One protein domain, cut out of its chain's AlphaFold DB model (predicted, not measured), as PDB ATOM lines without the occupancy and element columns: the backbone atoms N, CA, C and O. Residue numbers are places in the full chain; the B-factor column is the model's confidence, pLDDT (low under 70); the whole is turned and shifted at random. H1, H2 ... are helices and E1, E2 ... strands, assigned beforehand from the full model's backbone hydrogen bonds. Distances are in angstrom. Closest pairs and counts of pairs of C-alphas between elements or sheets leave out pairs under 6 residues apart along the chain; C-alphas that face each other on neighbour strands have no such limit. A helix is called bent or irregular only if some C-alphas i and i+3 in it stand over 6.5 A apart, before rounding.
ATOM      1  N   MET A   2      31.445 -16.940 -22.159       42.34
ATOM      2  CA  MET A   2      32.350 -17.293 -23.258       42.34
ATOM      3  C   MET A   2      32.599 -16.042 -24.098       42.34
ATOM      4  O   MET A   2      31.646 -15.418 -24.562       42.34
ATOM      5  N   HIS A   3      33.862 -15.654 -24.239       55.22
ATOM      6  CA  HIS A   3      34.285 -14.539 -25.078       55.22
ATOM      7  C   HIS A   3      35.067 -15.129 -26.244       55.22
ATOM      8  O   HIS A   3      35.959 -15.944 -26.019       55.22
ATOM      9  N   ILE A   4      34.725 -14.740 -27.467       55.03
ATOM     10  CA  ILE A   4      35.526 -15.056 -28.647       55.03
ATOM     11  C   ILE A   4      36.216 -13.773 -29.095       55.03
ATOM     12  O   ILE A   4      35.579 -12.723 -29.198       55.03
ATOM     13  N   ALA A   5      37.523 -13.848 -29.316       57.28
ATOM     14  CA  ALA A   5      38.267 -12.782 -29.959       57.28
ATOM     15  C   ALA A   5      38.342 -13.102 -31.449       57.28
ATOM     16  O   ALA A   5      38.805 -14.172 -31.839       57.28
ATOM     17  N   LEU A   6      37.850 -12.184 -32.273       62.44
ATOM     18  CA  LEU A   6      37.877 -12.307 -33.722       62.44
ATOM     19  C   LEU A   6      38.632 -11.102 -34.261       62.44
ATOM     20  O   LEU A   6      38.243  -9.960 -34.004       62.44
ATOM     21  N   TYR A   7      39.709 -11.349 -35.006       65.56
ATOM     22  CA  TYR A   7      40.332 -10.292 -35.785       65.56
ATOM     23  C   TYR A   7      39.391  -9.932 -36.934       65.56
ATOM     24  O   TYR A   7      39.112 -10.745 -37.814       65.56
ATOM     25  N   VAL A   8      38.851  -8.720 -36.882       65.38
ATOM     26  CA  VAL A   8      37.851  -8.238 -37.834       65.38
ATOM     27  C   VAL A   8      38.325  -6.939 -38.464       65.38
ATOM     28  O   VAL A   8      38.876  -6.065 -37.788       65.38
ATOM     29  N   ASN A   9      38.120  -6.814 -39.776       65.88
ATOM     30  CA  ASN A   9      38.515  -5.627 -40.529       65.88
ATOM     31  C   ASN A   9      37.922  -4.361 -39.884       65.88
ATOM     32  O   ASN A   9      36.729  -4.300 -39.588       65.88
ATOM     33  N   GLY A  10      38.772  -3.359 -39.651       69.12
ATOM     34  CA  GLY A  10      38.383  -2.058 -39.095       69.12
ATOM     35  C   GLY A  10      38.416  -1.945 -37.565       69.12
ATOM     36  O   GLY A  10      38.374  -0.830 -37.056       69.12
ATOM     37  N   GLY A  11      38.541  -3.047 -36.817       79.38
ATOM     38  CA  GLY A  11      38.599  -3.005 -35.349       79.38
ATOM     39  C   GLY A  11      37.250  -2.726 -34.671       79.38
ATOM     40  O   GLY A  11      36.218  -2.546 -35.320       79.38
ATOM     41  N   VAL A  12      37.231  -2.739 -33.336       82.31
ATOM     42  CA  VAL A  12      35.979  -2.733 -32.555       82.31
ATOM     43  C   VAL A  12      35.207  -1.417 -32.695       82.31
ATOM     44  O   VAL A  12      33.998  -1.447 -32.912       82.31
ATOM     45  N   ASP A  13      35.887  -0.268 -32.637       83.94
ATOM     46  CA  ASP A  13      35.224   1.041 -32.702       83.94
ATOM     47  C   ASP A  13      34.580   1.290 -34.080       83.94
ATOM     48  O   ASP A  13      33.430   1.723 -34.148       83.94
ATOM     49  N   HIS A  14      35.258   0.934 -35.181       85.69
ATOM     50  CA  HIS A  14      34.687   1.009 -36.533       85.69
ATOM     51  C   HIS A  14      33.415   0.167 -36.660       85.69
ATOM     52  O   HIS A  14      32.382   0.636 -37.140       85.69
ATOM     53  N   ASN A  15      33.489  -1.081 -36.194       86.94
ATOM     54  CA  ASN A  15      32.385  -2.021 -36.301       86.94
ATOM     55  C   ASN A  15      31.201  -1.621 -35.405       86.94
ATOM     56  O   ASN A  15      30.059  -1.865 -35.778       86.94
ATOM     57  N   LEU A  16      31.437  -0.954 -34.270       86.62
ATOM     58  CA  LEU A  16      30.371  -0.441 -33.399       86.62
ATOM     59  C   LEU A  16      29.756   0.886 -33.866       86.62
ATOM     60  O   LEU A  16      28.608   1.165 -33.494       86.62
ATOM     61  N   ALA A  17      30.511   1.698 -34.615       87.38
ATOM     62  CA  ALA A  17      30.088   3.006 -35.119       87.38
ATOM     63  C   ALA A  17      29.198   2.918 -36.368       87.38
ATOM     64  O   ALA A  17      28.380   3.807 -36.604       87.38
ATOM     65  N   ALA A  18      29.341   1.853 -37.153       88.50
ATOM     66  CA  ALA A  18      28.510   1.556 -38.315       88.50
ATOM     67  C   ALA A  18      27.536   0.399 -38.014       88.50
ATOM     68  O   ALA A  18      27.752  -0.354 -37.063       88.50
ATOM     69  N   PRO A  19      26.439   0.244 -38.778       89.81
ATOM     70  CA  PRO A  19      25.463  -0.811 -38.542       89.81
ATOM     71  C   PRO A  19      25.956  -2.167 -39.075       89.81
ATOM     72  O   PRO A  19      25.418  -2.718 -40.034       89.81
ATOM     73  N   HIS A  20      27.005  -2.695 -38.447       90.88
ATOM     74  CA  HIS A  20      27.567  -4.008 -38.726       90.88
ATOM     75  C   HIS A  20      27.051  -5.059 -37.737       90.88
ATOM     76  O   HIS A  20      26.922  -4.791 -36.541       90.88
ATOM     77  N   ALA A  21      26.815  -6.275 -38.227       89.69
ATOM     78  CA  ALA A  21      26.537  -7.451 -37.405       89.69
ATOM     79  C   ALA A  21      27.527  -8.571 -37.703       89.69
ATOM     80  O   ALA A  21      27.996  -8.713 -38.832       89.69
ATOM     81  N   MET A  22      27.788  -9.409 -36.699       89.44
ATOM     82  CA  MET A  22      28.403 -10.714 -36.919       89.44
ATOM     83  C   MET A  22      27.317 -11.678 -37.380       89.44
ATOM     84  O   MET A  22      26.301 -11.839 -36.712       89.44
ATOM     85  N   VAL A  23      27.533 -12.343 -38.501       90.88
ATOM     86  CA  VAL A  23      26.599 -13.291 -39.094       90.88
ATOM     87  C   VAL A  23      27.251 -14.661 -39.122       90.88
ATOM     88  O   VAL A  23      28.221 -14.877 -39.849       90.88
ATOM     89  N   TYR A  24      26.698 -15.584 -38.343       91.06
ATOM     90  CA  TYR A  24      27.029 -16.999 -38.378       91.06
ATOM     91  C   TYR A  24      26.089 -17.718 -39.337       91.06
ATOM     92  O   TYR A  24      24.869 -17.688 -39.179       91.06
ATOM     93  N   TYR A  25      26.668 -18.396 -40.317       92.06
ATOM     94  CA  TYR A  25      25.959 -19.329 -41.178       92.06
ATOM     95  C   TYR A  25      26.097 -20.713 -40.567       92.06
ATOM     96  O   TYR A  25      27.214 -21.158 -40.313       92.06
ATOM     97  N   LEU A  26      24.971 -21.364 -40.321       92.31
ATOM     98  CA  LEU A  26      24.889 -22.654 -39.662       92.31
ATOM     99  C   LEU A  26      24.325 -23.699 -40.621       92.31
ATOM    100  O   LEU A  26      23.438 -23.393 -41.417       92.31
ATOM    101  N   GLU A  27      24.780 -24.936 -40.505       91.62
ATOM    102  CA  GLU A  27      24.095 -26.110 -41.042       91.62
ATOM    103  C   GLU A  27      23.406 -26.875 -39.918       91.62
ATOM    104  O   GLU A  27      23.894 -26.909 -38.789       91.62
ATOM    105  N   SER A  28      22.261 -27.485 -40.224       88.75
ATOM    106  CA  SER A  28      21.628 -28.441 -39.317       88.75
ATOM    107  C   SER A  28      22.366 -29.771 -39.419       88.75
ATOM    108  O   SER A  28      22.435 -30.343 -40.504       88.75
ATOM    109  N   LEU A  29      22.889 -30.260 -38.297       84.25
ATOM    110  CA  LEU A  29      23.580 -31.554 -38.214       84.25
ATOM    111  C   LEU A  29      22.673 -32.673 -37.690       84.25
ATOM    112  O   LEU A  29      23.075 -33.834 -37.674       84.25
ATOM    113  N   ALA A  30      21.462 -32.329 -37.243       70.00
ATOM    114  CA  ALA A  30      20.524 -33.296 -36.701       70.00
ATOM    115  C   ALA A  30      20.106 -34.313 -37.774       70.00
ATOM    116  O   ALA A  30      19.426 -33.965 -38.739       70.00
ATOM    117  N   ASP A  31      20.480 -35.573 -37.560       61.75
ATOM    118  CA  ASP A  31      19.841 -36.712 -38.210       61.75
ATOM    119  C   ASP A  31      18.475 -36.909 -37.531       61.75
ATOM    120  O   ASP A  31      18.391 -36.957 -36.297       61.75
ATOM    121  N   GLU A  32      17.387 -36.979 -38.302       54.41
ATOM    122  CA  GLU A  32      16.006 -36.954 -37.776       54.41
ATOM    123  C   GLU A  32      15.691 -38.110 -36.798       54.41
ATOM    124  O   GLU A  32      14.659 -38.099 -36.125       54.41
ATOM    125  N   SER A  33      16.573 -39.109 -36.681       50.66
ATOM    126  CA  SER A  33      16.317 -40.372 -35.990       50.66
ATOM    127  C   SER A  33      16.768 -40.482 -34.527       50.66
ATOM    128  O   SER A  33      16.444 -41.490 -33.902       50.66
ATOM    129  N   GLU A  34      17.459 -39.508 -33.921       52.06
ATOM    130  CA  GLU A  34      17.906 -39.644 -32.519       52.06
ATOM    131  C   GLU A  34      17.602 -38.418 -31.643       52.06
ATOM    132  O   GLU A  34      18.383 -37.478 -31.514       52.06
ATOM    133  N   HIS A  35      16.466 -38.473 -30.942       46.19
ATOM    134  CA  HIS A  35      15.975 -37.482 -29.970       46.19
ATOM    135  C   HIS A  35      16.809 -37.355 -28.674       46.19
ATOM    136  O   HIS A  35      16.265 -37.200 -27.579       46.19
ATOM    137  N   ASN A  36      18.136 -37.427 -28.761       52.47
ATOM    138  CA  ASN A  36      19.014 -37.405 -27.593       52.47
ATOM    139  C   ASN A  36      20.334 -36.653 -27.773       52.47
ATOM    140  O   ASN A  36      21.174 -36.725 -26.873       52.47
ATOM    141  N   GLN A  37      20.527 -35.969 -28.899       59.34
ATOM    142  CA  GLN A  37      21.812 -35.361 -29.215       59.34
ATOM    143  C   GLN A  37      22.095 -34.138 -28.337       59.34
ATOM    144  O   GLN A  37      21.206 -33.348 -28.011       59.34
ATOM    145  N   ASP A  38      23.352 -34.042 -27.909       67.88
ATOM    146  CA  ASP A  38      23.924 -32.865 -27.272       67.88
ATOM    147  C   ASP A  38      23.585 -31.623 -28.119       67.88
ATOM    148  O   ASP A  38      23.936 -31.597 -29.296       67.88
ATOM    149  N   PRO A  39      22.904 -30.600 -27.567       67.50
ATOM    150  CA  PRO A  39      22.613 -29.356 -28.276       67.50
ATOM    151  C   PRO A  39      23.826 -28.703 -28.953       67.50
ATOM    152  O   PRO A  39      23.641 -27.986 -29.934       67.50
ATOM    153  N   SER A  40      25.049 -28.961 -28.472       70.94
ATOM    154  CA  SER A  40      26.283 -28.501 -29.124       70.94
ATOM    155  C   SER A  40      26.518 -29.121 -30.513       70.94
ATOM    156  O   SER A  40      27.291 -28.585 -31.294       70.94
ATOM    157  N   GLN A  41      25.837 -30.228 -30.820       77.50
ATOM    158  CA  GLN A  41      25.919 -30.989 -32.068       77.50
ATOM    159  C   GLN A  41      24.677 -30.812 -32.950       77.50
ATOM    160  O   GLN A  41      24.576 -31.444 -33.993       77.50
ATOM    161  N   ALA A  42      23.714 -29.972 -32.555       81.25
ATOM    162  CA  ALA A  42      22.521 -29.727 -33.369       81.25
ATOM    163  C   ALA A  42      22.840 -28.906 -34.631       81.25
ATOM    164  O   ALA A  42      22.177 -29.057 -35.660       81.25
ATOM    165  N   PHE A  43      23.860 -28.049 -34.550       87.25
ATOM    166  CA  PHE A  43      24.272 -27.164 -35.630       87.25
ATOM    167  C   PHE A  43      25.788 -27.144 -35.784       87.25
ATOM    168  O   PHE A  43      26.516 -27.104 -34.796       87.25
ATOM    169  N   GLY A  44      26.246 -27.095 -37.031       88.69
ATOM    170  CA  GLY A  44      27.629 -26.811 -37.386       88.69
ATOM    171  C   GLY A  44      27.748 -25.372 -37.861       88.69
ATOM    172  O   GLY A  44      26.905 -24.896 -38.619       88.69
ATOM    173  N   ILE A  45      28.781 -24.651 -37.438       89.56
ATOM    174  CA  ILE A  45      29.131 -23.369 -38.048       89.56
ATOM    175  C   ILE A  45      29.769 -23.665 -39.409       89.56
ATOM    176  O   ILE A  45      30.728 -24.432 -39.493       89.56
ATOM    177  N   LEU A  46      29.244 -23.040 -40.461       90.44
ATOM    178  CA  LEU A  46      29.752 -23.083 -41.835       90.44
ATOM    179  C   LEU A  46      30.558 -21.846 -42.213       90.44
ATOM    180  O   LEU A  46      31.391 -21.908 -43.115       90.44
ATOM    181  N   ASN A  47      30.257 -20.702 -41.601       88.38
ATOM    182  CA  ASN A  47      30.991 -19.460 -41.810       88.38
ATOM    183  C   ASN A  47      30.616 -18.434 -40.734       88.38
ATOM    184  O   ASN A  47      29.506 -18.474 -40.203       88.38
ATOM    185  N   ALA A  48      31.498 -17.471 -40.485       88.25
ATOM    186  CA  ALA A  48      31.228 -16.292 -39.675       88.25
ATOM    187  C   ALA A  48      31.767 -15.053 -40.394       88.25
ATOM    188  O   ALA A  48      32.917 -15.033 -40.833       88.25
ATOM    189  N   LYS A  49      30.944 -14.014 -40.540       88.19
ATOM    190  CA  LYS A  49      31.333 -12.774 -41.225       88.19
ATOM    191  C   LYS A  49      30.804 -11.559 -40.497       88.19
ATOM    192  O   LYS A  49      29.674 -11.580 -40.028       88.19
ATOM    193  N   ILE A  50      31.570 -10.473 -40.500       88.75
ATOM    194  CA  ILE A  50      30.993  -9.158 -40.228       88.75
ATOM    195  C   ILE A  50      30.421  -8.598 -41.522       88.75
ATOM    196  O   ILE A  50      31.106  -8.575 -42.543       88.75
ATOM    197  N   ILE A  51      29.160  -8.185 -41.471       90.62
ATOM    198  CA  ILE A  51      28.408  -7.723 -42.633       90.62
ATOM    199  C   ILE A  51      27.667  -6.436 -42.270       90.62
ATOM    200  O   ILE A  51      27.131  -6.316 -41.164       90.62
ATOM    201  N   HIS A  52      27.653  -5.463 -43.182       92.06
ATOM    202  CA  HIS A  52      26.869  -4.244 -43.007       92.06
ATOM    203  C   HIS A  52      25.383  -4.559 -43.193       92.06
ATOM    204  O   HIS A  52      25.024  -5.382 -44.035       92.06
ATOM    205  N   LYS A  53      24.492  -3.898 -42.443       89.75
ATOM    206  CA  LYS A  53      23.047  -4.194 -42.483       89.75
ATOM    207  C   LYS A  53      22.452  -4.161 -43.897       89.75
ATOM    208  O   LYS A  53      21.502  -4.879 -44.176       89.75
ATOM    209  N   ASP A  54      23.013  -3.330 -44.774       91.31
ATOM    210  CA  ASP A  54      22.510  -3.114 -46.135       91.31
ATOM    211  C   ASP A  54      23.039  -4.140 -47.151       91.31
ATOM    212  O   ASP A  54      22.491  -4.251 -48.246       91.31
ATOM    213  N   ASP A  55      24.055  -4.930 -46.794       91.06
ATOM    214  CA  ASP A  55      24.641  -5.937 -47.690       91.06
ATOM    215  C   ASP A  55      23.799  -7.226 -47.755       91.06
ATOM    216  O   ASP A  55      24.011  -8.080 -48.616       91.06
ATOM    217  N   LEU A  56      22.837  -7.388 -46.841       86.44
ATOM    218  CA  LEU A  56      21.930  -8.532 -46.784       86.44
ATOM    219  C   LEU A  56      20.502  -8.058 -46.520       86.44
ATOM    220  O   LEU A  56      20.204  -7.489 -45.474       86.44
ATOM    221  N   PHE A  57      19.596  -8.370 -47.445       84.00
ATOM    222  CA  PHE A  57      18.212  -7.887 -47.425       84.00
ATOM    223  C   PHE A  57      17.487  -8.107 -46.084       84.00
ATOM    224  O   PHE A  57      16.833  -7.200 -45.577       84.00
ATOM    225  N   PHE A  58      17.626  -9.291 -45.484       79.50
ATOM    226  CA  PHE A  58      16.967  -9.608 -44.213       79.50
ATOM    227  C   PHE A  58      17.643  -8.952 -42.998       79.50
ATOM    228  O   PHE A  58      16.994  -8.785 -41.967       79.50
ATOM    229  N   LEU A  59      18.927  -8.572 -43.085       82.06
ATOM    230  CA  LEU A  59      19.564  -7.808 -42.011       82.06
ATOM    231  C   LEU A  59      18.915  -6.434 -41.925       82.06
ATOM    232  O   LEU A  59      18.543  -6.031 -40.833       82.06
ATOM    233  N   ALA A  60      18.717  -5.760 -43.060       83.50
ATOM    234  CA  ALA A  60      18.070  -4.454 -43.103       83.50
ATOM    235  C   ALA A  60      16.663  -4.477 -42.482       83.50
ATOM    236  O   ALA A  60      16.333  -3.567 -41.725       83.50
ATOM    237  N   SER A  61      15.865  -5.523 -42.741       81.31
ATOM    238  CA  SER A  61      14.522  -5.651 -42.157       81.31
ATOM    239  C   SER A  61      14.537  -5.939 -40.655       81.31
ATOM    240  O   SER A  61      13.727  -5.390 -39.925       81.31
ATOM    241  N   LEU A  62      15.462  -6.777 -40.177       78.19
ATOM    242  CA  LEU A  62      15.563  -7.148 -38.756       78.19
ATOM    243  C   LEU A  62      16.340  -6.118 -37.917       78.19
ATOM    244  O   LEU A  62      16.427  -6.226 -36.689       78.19
ATOM    245  N   TRP A  63      16.959  -5.137 -38.576       80.88
ATOM    246  CA  TRP A  63      17.842  -4.180 -37.925       80.88
ATOM    247  C   TRP A  63      17.087  -3.249 -36.979       80.88
ATOM    248  O   TRP A  63      17.491  -3.084 -35.827       80.88
ATOM    249  N   GLU A  64      16.013  -2.629 -37.469       73.19
ATOM    250  CA  GLU A  64      15.285  -1.600 -36.720       73.19
ATOM    251  C   GLU A  64      14.362  -2.195 -35.654       73.19
ATOM    252  O   GLU A  64      14.317  -1.665 -34.544       73.19
ATOM    253  N   ASP A  65      13.707  -3.317 -35.957       67.88
ATOM    254  CA  ASP A  65      12.700  -3.908 -35.072       67.88
ATOM    255  C   ASP A  65      13.329  -4.672 -33.894       67.88
ATOM    256  O   ASP A  65      12.957  -4.448 -32.740       67.88
ATOM    257  N   ASP A  66      14.336  -5.511 -34.157       67.56
ATOM    258  CA  ASP A  66      14.866  -6.437 -33.148       67.56
ATOM    259  C   ASP A  66      16.283  -6.072 -32.694       67.56
ATOM    260  O   ASP A  66      16.580  -6.045 -31.498       67.56
ATOM    261  N   SER A  67      17.180  -5.739 -33.627       69.19
ATOM    262  CA  SER A  67      18.609  -5.616 -33.307       69.19
ATOM    263  C   SER A  67      18.943  -4.336 -32.536       69.19
ATOM    264  O   SER A  67      19.722  -4.373 -31.582       69.19
ATOM    265  N   VAL A  68      18.357  -3.190 -32.904       74.06
ATOM    266  CA  VAL A  68      18.591  -1.917 -32.196       74.06
ATOM    267  C   VAL A  68      17.938  -1.923 -30.814       74.06
ATOM    268  O   VAL A  68      18.579  -1.525 -29.836       74.06
ATOM    269  N   ALA A  69      16.692  -2.392 -30.716       73.94
ATOM    270  CA  ALA A  69      15.965  -2.464 -29.454       73.94
ATOM    271  C   ALA A  69      16.635  -3.438 -28.472       73.94
ATOM    272  O   ALA A  69      16.868  -3.079 -27.311       73.94
ATOM    273  N   ASP A  70      17.027  -4.629 -28.939       78.12
ATOM    274  CA  ASP A  70      17.732  -5.604 -28.109       78.12
ATOM    275  C   ASP A  70      19.105  -5.083 -27.678       78.12
ATOM    276  O   ASP A  70      19.442  -5.147 -26.497       78.12
ATOM    277  N   ARG A  71      19.858  -4.441 -28.583       79.50
ATOM    278  CA  ARG A  71      21.144  -3.806 -28.256       79.50
ATOM    279  C   ARG A  71      20.999  -2.774 -27.141       79.50
ATOM    280  O   ARG A  71      21.791  -2.787 -26.199       79.50
ATOM    281  N   GLN A  72      20.005  -1.889 -27.217       79.50
ATOM    282  CA  GLN A  72      19.773  -0.871 -26.185       79.50
ATOM    283  C   GLN A  72      19.361  -1.493 -24.851       79.50
ATOM    284  O   GLN A  72      19.895  -1.119 -23.806       79.50
ATOM    285  N   ARG A  73      18.459  -2.479 -24.883       82.94
ATOM    286  CA  ARG A  73      18.017  -3.221 -23.696       82.94
ATOM    287  C   ARG A  73      19.189  -3.917 -23.008       82.94
ATOM    288  O   ARG A  73      19.375  -3.784 -21.802       82.94
ATOM    289  N   VAL A  74      20.005  -4.621 -23.783       82.31
ATOM    290  CA  VAL A  74      21.173  -5.357 -23.304       82.31
ATOM    291  C   VAL A  74      22.231  -4.404 -22.737       82.31
ATOM    292  O   VAL A  74      22.746  -4.645 -21.645       82.31
ATOM    293  N   LEU A  75      22.502  -3.283 -23.414       81.06
ATOM    294  CA  LEU A  75      23.397  -2.240 -22.905       81.06
ATOM    295  C   LEU A  75      22.896  -1.627 -21.595       81.06
ATOM    296  O   LEU A  75      23.705  -1.405 -20.696       81.06
ATOM    297  N   ALA A  76      21.592  -1.364 -21.469       81.19
ATOM    298  CA  ALA A  76      21.004  -0.854 -20.232       81.19
ATOM    299  C   ALA A  76      21.215  -1.844 -19.077       81.19
ATOM    300  O   ALA A  76      21.762  -1.467 -18.044       81.19
ATOM    301  N   CYS A  77      20.914  -3.129 -19.297       82.31
ATOM    302  CA  CYS A  77      21.158  -4.173 -18.303       82.31
ATOM    303  C   CYS A  77      22.637  -4.268 -17.902       82.31
ATOM    304  O   CYS A  77      22.948  -4.490 -16.732       82.31
ATOM    305  N   TRP A  78      23.571  -4.114 -18.845       81.69
ATOM    306  CA  TRP A  78      25.001  -4.189 -18.536       81.69
ATOM    307  C   TRP A  78      25.524  -2.960 -17.806       81.69
ATOM    308  O   TRP A  78      26.324  -3.125 -16.895       81.69
ATOM    309  N   ARG A  79      25.054  -1.753 -18.131       74.81
ATOM    310  CA  ARG A  79      25.439  -0.531 -17.402       74.81
ATOM    311  C   ARG A  79      25.091  -0.607 -15.917       74.81
ATOM    312  O   ARG A  79      25.813  -0.055 -15.096       74.81
ATOM    313  N   GLU A  80      24.011  -1.303 -15.581       72.88
ATOM    314  CA  GLU A  80      23.562  -1.481 -14.198       72.88
ATOM    315  C   GLU A  80      24.295  -2.609 -13.457       72.88
ATOM    316  O   GLU A  80      24.300  -2.628 -12.229       72.88
ATOM    317  N   SER A  81      24.915  -3.554 -14.175       71.06
ATOM    318  CA  SER A  81      25.419  -4.809 -13.590       71.06
ATOM    319  C   SER A  81      26.901  -5.104 -13.832       71.06
ATOM    320  O   SER A  81      27.453  -5.994 -13.188       71.06
ATOM    321  N   VAL A  82      27.559  -4.392 -14.749       69.94
ATOM    322  CA  VAL A  82      28.924  -4.682 -15.195       69.94
ATOM    323  C   VAL A  82      29.821  -3.474 -14.943       69.94
ATOM    324  O   VAL A  82      29.783  -2.489 -15.674       69.94
ATOM    325  N   THR A  83      30.682  -3.574 -13.933       71.12
ATOM    326  CA  THR A  83      31.811  -2.658 -13.713       71.12
ATOM    327  C   THR A  83      33.053  -3.200 -14.412       71.12
ATOM    328  O   THR A  83      34.004  -3.623 -13.758       71.12
ATOM    329  N   ASP A  84      33.011  -3.265 -15.740       76.81
ATOM    330  CA  ASP A  84      34.150  -3.690 -16.552       76.81
ATOM    331  C   ASP A  84      34.594  -2.512 -17.431       76.81
ATOM    332  O   ASP A  84      33.830  -2.110 -18.315       76.81
ATOM    333  N   PRO A  85      35.768  -1.907 -17.168       74.94
ATOM    334  CA  PRO A  85      36.242  -0.743 -17.914       74.94
ATOM    335  C   PRO A  85      36.556  -1.056 -19.383       74.94
ATOM    336  O   PRO A  85      36.574  -0.136 -20.201       74.94
ATOM    337  N   ASP A  86      36.758  -2.331 -19.726       78.06
ATOM    338  CA  ASP A  86      37.116  -2.756 -21.079       78.06
ATOM    339  C   ASP A  86      35.882  -3.062 -21.939       78.06
ATOM    340  O   ASP A  86      35.998  -3.236 -23.157       78.06
ATOM    341  N   LEU A  87      34.687  -3.114 -21.332       84.06
ATOM    342  CA  LEU A  87      33.419  -3.263 -22.043       84.06
ATOM    343  C   LEU A  87      33.109  -1.985 -22.827       84.06
ATOM    344  O   LEU A  87      32.799  -0.941 -22.254       84.06
ATOM    345  N   VAL A  88      33.104  -2.085 -24.154       85.25
ATOM    346  CA  VAL A  88      32.888  -0.928 -25.038       85.25
ATOM    347  C   VAL A  88      31.525  -0.898 -25.701       85.25
ATOM    348  O   VAL A  88      31.085   0.153 -26.164       85.25
ATOM    349  N   GLY A  89      30.814  -2.024 -25.722       87.31
ATOM    350  CA  GLY A  89      29.447  -2.023 -26.211       87.31
ATOM    351  C   GLY A  89      28.830  -3.397 -26.385       87.31
ATOM    352  O   GLY A  89      29.299  -4.403 -25.859       87.31
ATOM    353  N   ALA A  90      27.744  -3.404 -27.149       87.50
ATOM    354  CA  ALA A  90      27.020  -4.584 -27.583       87.50
ATOM    355  C   ALA A  90      27.141  -4.690 -29.102       87.50
ATOM    356  O   ALA A  90      26.831  -3.719 -29.805       87.50
ATOM    357  N   PHE A  91      27.598  -5.846 -29.578       87.50
ATOM    358  CA  PHE A  91      27.722  -6.178 -30.989       87.50
ATOM    359  C   PHE A  91      26.561  -7.087 -31.414       87.50
ATOM    360  O   PHE A  91      26.382  -8.139 -30.788       87.50
ATOM    361  N   PRO A  92      25.764  -6.707 -32.428       89.06
ATOM    362  CA  PRO A  92      24.696  -7.558 -32.937       89.06
ATOM    363  C   PRO A  92      25.255  -8.842 -33.553       89.06
ATOM    364  O   PRO A  92      26.244  -8.816 -34.292       89.06
ATOM    365  N   VAL A  93      24.609  -9.966 -33.256       88.38
ATOM    366  CA  VAL A  93      24.962 -11.290 -33.766       88.38
ATOM    367  C   VAL A  93      23.724 -11.976 -34.320       88.38
ATOM    368  O   VAL A  93      22.689 -12.044 -33.662       88.38
ATOM    369  N   MET A  94      23.856 -12.502 -35.528       89.12
ATOM    370  CA  MET A  94      22.817 -13.205 -36.267       89.12
ATOM    371  C   MET A  94      23.257 -14.641 -36.520       89.12
ATOM    372  O   MET A  94      24.398 -14.886 -36.910       89.12
ATOM    373  N   PHE A  95      22.334 -15.577 -36.362       90.31
ATOM    374  CA  PHE A  95      22.505 -16.981 -36.702       90.31
ATOM    375  C   PHE A  95      21.529 -17.328 -37.815       90.31
ATOM    376  O   PHE A  95      20.320 -17.183 -37.643       90.31
ATOM    377  N   ILE A  96      22.051 -17.778 -38.952       91.19
ATOM    378  CA  ILE A  96      21.268 -18.147 -40.129       91.19
ATOM    379  C   ILE A  96      21.445 -19.634 -40.358       91.19
ATOM    380  O   ILE A  96      22.543 -20.079 -40.690       91.19
ATOM    381  N   VAL A  97      20.366 -20.397 -40.232       91.31
ATOM    382  CA  VAL A  97      20.392 -21.829 -40.531       91.31
ATOM    383  C   VAL A  97      20.135 -22.023 -42.025       91.31
ATOM    384  O   VAL A  97      19.063 -21.696 -42.543       91.31
ATOM    385  N   GLN A  98      21.138 -22.531 -42.740       90.12
ATOM    386  CA  GLN A  98      21.036 -22.804 -44.167       90.12
ATOM    387  C   GLN A  98      19.916 -23.812 -44.448       90.12
ATOM    388  O   GLN A  98      19.738 -24.794 -43.733       90.12
ATOM    389  N   GLY A  99      19.136 -23.546 -45.496       85.69
ATOM    390  CA  GLY A  99      18.055 -24.423 -45.951       85.69
ATOM    391  C   GLY A  99      16.739 -24.331 -45.168       85.69
ATOM    392  O   GLY A  99      15.716 -24.727 -45.714       85.69
ATOM    393  N   SER A 100      16.715 -23.772 -43.952       84.12
ATOM    394  CA  SER A 100      15.476 -23.651 -43.160       84.12
ATOM    395  C   SER A 100      14.820 -22.269 -43.232       84.12
ATOM    396  O   SER A 100      13.652 -22.123 -42.880       84.12
ATOM    397  N   GLY A 101      15.570 -21.241 -43.648       75.75
ATOM    398  CA  GLY A 101      15.131 -19.843 -43.570       75.75
ATOM    399  C   GLY A 101      15.048 -19.301 -42.135       75.75
ATOM    400  O   GLY A 101      14.620 -18.166 -41.940       75.75
ATOM    401  N   GLY A 102      15.456 -20.092 -41.135       81.88
ATOM    402  CA  GLY A 102      15.475 -19.692 -39.735       81.88
ATOM    403  C   GLY A 102      16.586 -18.684 -39.457       81.88
ATOM    404  O   GLY A 102      17.756 -18.935 -39.762       81.88
ATOM    405  N   VAL A 103      16.210 -17.563 -38.842       84.75
ATOM    406  CA  VAL A 103      17.132 -16.532 -38.361       84.75
ATOM    407  C   VAL A 103      16.892 -16.322 -36.872       84.75
ATOM    408  O   VAL A 103      15.749 -16.222 -36.430       84.75
ATOM    409  N   SER A 104      17.971 -16.269 -36.098       86.75
ATOM    410  CA  SER A 104      17.947 -15.867 -34.692       86.75
ATOM    411  C   SER A 104      18.921 -14.717 -34.485       86.75
ATOM    412  O   SER A 104      20.028 -14.746 -35.022       86.75
ATOM    413  N   SER A 105      18.520 -13.712 -33.714       86.19
ATOM    414  CA  SER A 105      19.323 -12.525 -33.420       86.19
ATOM    415  C   SER A 105      19.574 -12.392 -31.922       86.19
ATOM    416  O   SER A 105      18.708 -12.684 -31.097       86.19
ATOM    417  N   THR A 106      20.756 -11.916 -31.556       87.12
ATOM    418  CA  THR A 106      21.109 -11.566 -30.178       87.12
ATOM    419  C   THR A 106      22.214 -10.509 -30.162       87.12
ATOM    420  O   THR A 106      22.705 -10.093 -31.211       87.12
ATOM    421  N   CYS A 107      22.640 -10.076 -28.978       87.25
ATOM    422  CA  CYS A 107      23.752  -9.149 -28.803       87.25
ATOM    423  C   CYS A 107      24.813  -9.735 -27.868       87.25
ATOM    424  O   CYS A 107      24.505 -10.201 -26.770       87.25
ATOM    425  N   TYR A 108      26.081  -9.634 -28.265       86.31
ATOM    426  CA  TYR A 108      27.222 -10.037 -27.441       86.31
ATOM    427  C   TYR A 108      28.017  -8.828 -26.956       86.31
ATOM    428  O   TYR A 108      28.033  -7.776 -27.591       86.31
ATOM    429  N   LYS A 109      28.670  -8.970 -25.798       85.56
ATOM    430  CA  LYS A 109      29.542  -7.927 -25.250       85.56
ATOM    431  C   LYS A 109      30.768  -7.763 -26.145       85.56
ATOM    432  O   LYS A 109      31.452  -8.742 -26.429       85.56
ATOM    433  N   ALA A 110      31.046  -6.529 -26.543       84.31
ATOM    434  CA  ALA A 110      32.251  -6.146 -27.260       84.31
ATOM    435  C   ALA A 110      33.244  -5.513 -26.285       84.31
ATOM    436  O   ALA A 110      32.869  -4.643 -25.497       84.31
ATOM    437  N   TYR A 111      34.502  -5.930 -26.372       81.19
ATOM    438  CA  TYR A 111      35.582  -5.485 -25.499       81.19
ATOM    439  C   TYR A 111      36.724  -4.905 -26.323       81.19
ATOM    440  O   TYR A 111      36.947  -5.345 -27.453       81.19
ATOM    441  N   ARG A 112      37.447  -3.933 -25.765       77.25
ATOM    442  CA  ARG A 112      38.721  -3.495 -26.349       77.25
ATOM    443  C   ARG A 112      39.818  -4.536 -26.093       77.25
ATOM    444  O   ARG A 112      39.753  -5.241 -25.085       77.25
ATOM    445  N   PRO A 113      40.826  -4.630 -26.980       72.12
ATOM    446  CA  PRO A 113      42.055  -5.352 -26.671       72.12
ATOM    447  C   PRO A 113      42.683  -4.804 -25.386       72.12
ATOM    448  O   PRO A 113      42.696  -3.592 -25.169       72.12
ATOM    449  N   LEU A 114      43.201  -5.696 -24.542       68.25
ATOM    450  CA  LEU A 114      43.758  -5.341 -23.234       68.25
ATOM    451  C   LEU A 114      45.180  -4.777 -23.334       68.25
ATOM    452  O   LEU A 114      45.563  -3.946 -22.510       68.25
ATOM    453  N   ARG A 115      45.989  -5.257 -24.291       67.31
ATOM    454  CA  ARG A 115      47.442  -5.016 -24.294       67.31
ATOM    455  C   ARG A 115      47.940  -4.140 -25.438       67.31
ATOM    456  O   ARG A 115      49.117  -3.780 -25.436       67.31
ATOM    457  N   HIS A 116      47.065  -3.721 -26.353       64.94
ATOM    458  CA  HIS A 116      47.453  -2.895 -27.495       64.94
ATOM    459  C   HIS A 116      46.658  -1.592 -27.625       64.94
ATOM    460  O   HIS A 116      45.463  -1.557 -27.323       64.94
ATOM    461  N   PRO A 117      47.304  -0.513 -28.112       62.75
ATOM    462  CA  PRO A 117      46.609   0.698 -28.530       62.75
ATOM    463  C   PRO A 117      45.536   0.391 -29.578       62.75
ATOM    464  O   PRO A 117      45.710  -0.503 -30.405       62.75
ATOM    465  N   VAL A 118      44.472   1.196 -29.591       60.62
ATOM    466  CA  VAL A 118      43.330   1.074 -30.520       60.62
ATOM    467  C   VAL A 118      43.766   1.013 -31.995       60.62
ATOM    468  O   VAL A 118      43.132   0.324 -32.789       60.62
TER     469      VAL A 118
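AT A GLANCE: This is residues 2 to 118 of the 213 residues of an uncharacterized protein of Ganoderma sinense ZZ0214-1 (UniProt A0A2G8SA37). A strongly twisted four-stranded sheet has the long, bent H2 over one face, while short H1 packs on E3 and E4; the loop of residues 29 to 42 reaches past one end. The printed part has 117 residues with two named helices and four named strands, H1 E1 E2 H2 E3 E4 along the chain; the sheet, E2 E1 E3 E4, is mixed, as is the class. It is only just compact, close to loose, radius of gyration of the C-alphas 15.9 A, spanning 50 by 30 by 28 A.

HOW THE PARTS SIT: Look at E1, residues 20 to 28, parallel to E3, residues 87 to 97: N 24 and O 94 are 2.8 A apart, within hydrogen-bond range. E2, residues 43 to 52, forms a hairpin with E1, N 23 to O 49 2.7 A. E4, residues 103 to 111, forms one with E3, N 91 to O 108 2.8 A. H2, residues 57 to 81, by its hydrogen bonds one helix, is bent, C-alphas 65 and 68 being 6.9 A apart; arms H2a, residues 57 to 65, and H2b, residues 68 to 81, lie on the same face. H2a is irregular, C-alphas 61 and 64 being 6.8 A apart. H2b touches E3, closest C-alphas Arg 71 and Ala 90, 6.0 A. H1, residues 11 to 17, touches E3, closest C-alphas Leu 16 and Phe 91, 6.8 A. Every O i to N i+4 pair is within range in H1 and H2b, 3 of 5 in H2a.

IN THESE COORDINATES: Find C-alpha 11, where H1 begins, at (38.599, -3.005, -35.349). E3 runs 29.3 A; E4 ends at C-alpha 111, (35.582, -5.485, -25.499).

THE WHOLE: The C-alphas farthest apart, Ser 33 and Pro 117, are 51.6 A apart. The printed part has no cut; E1 to E2 is the long link. Look for pLDDT under 70 at residues 2 to 10, 31 to 39, 65 to 67, 82 and 114 to 118.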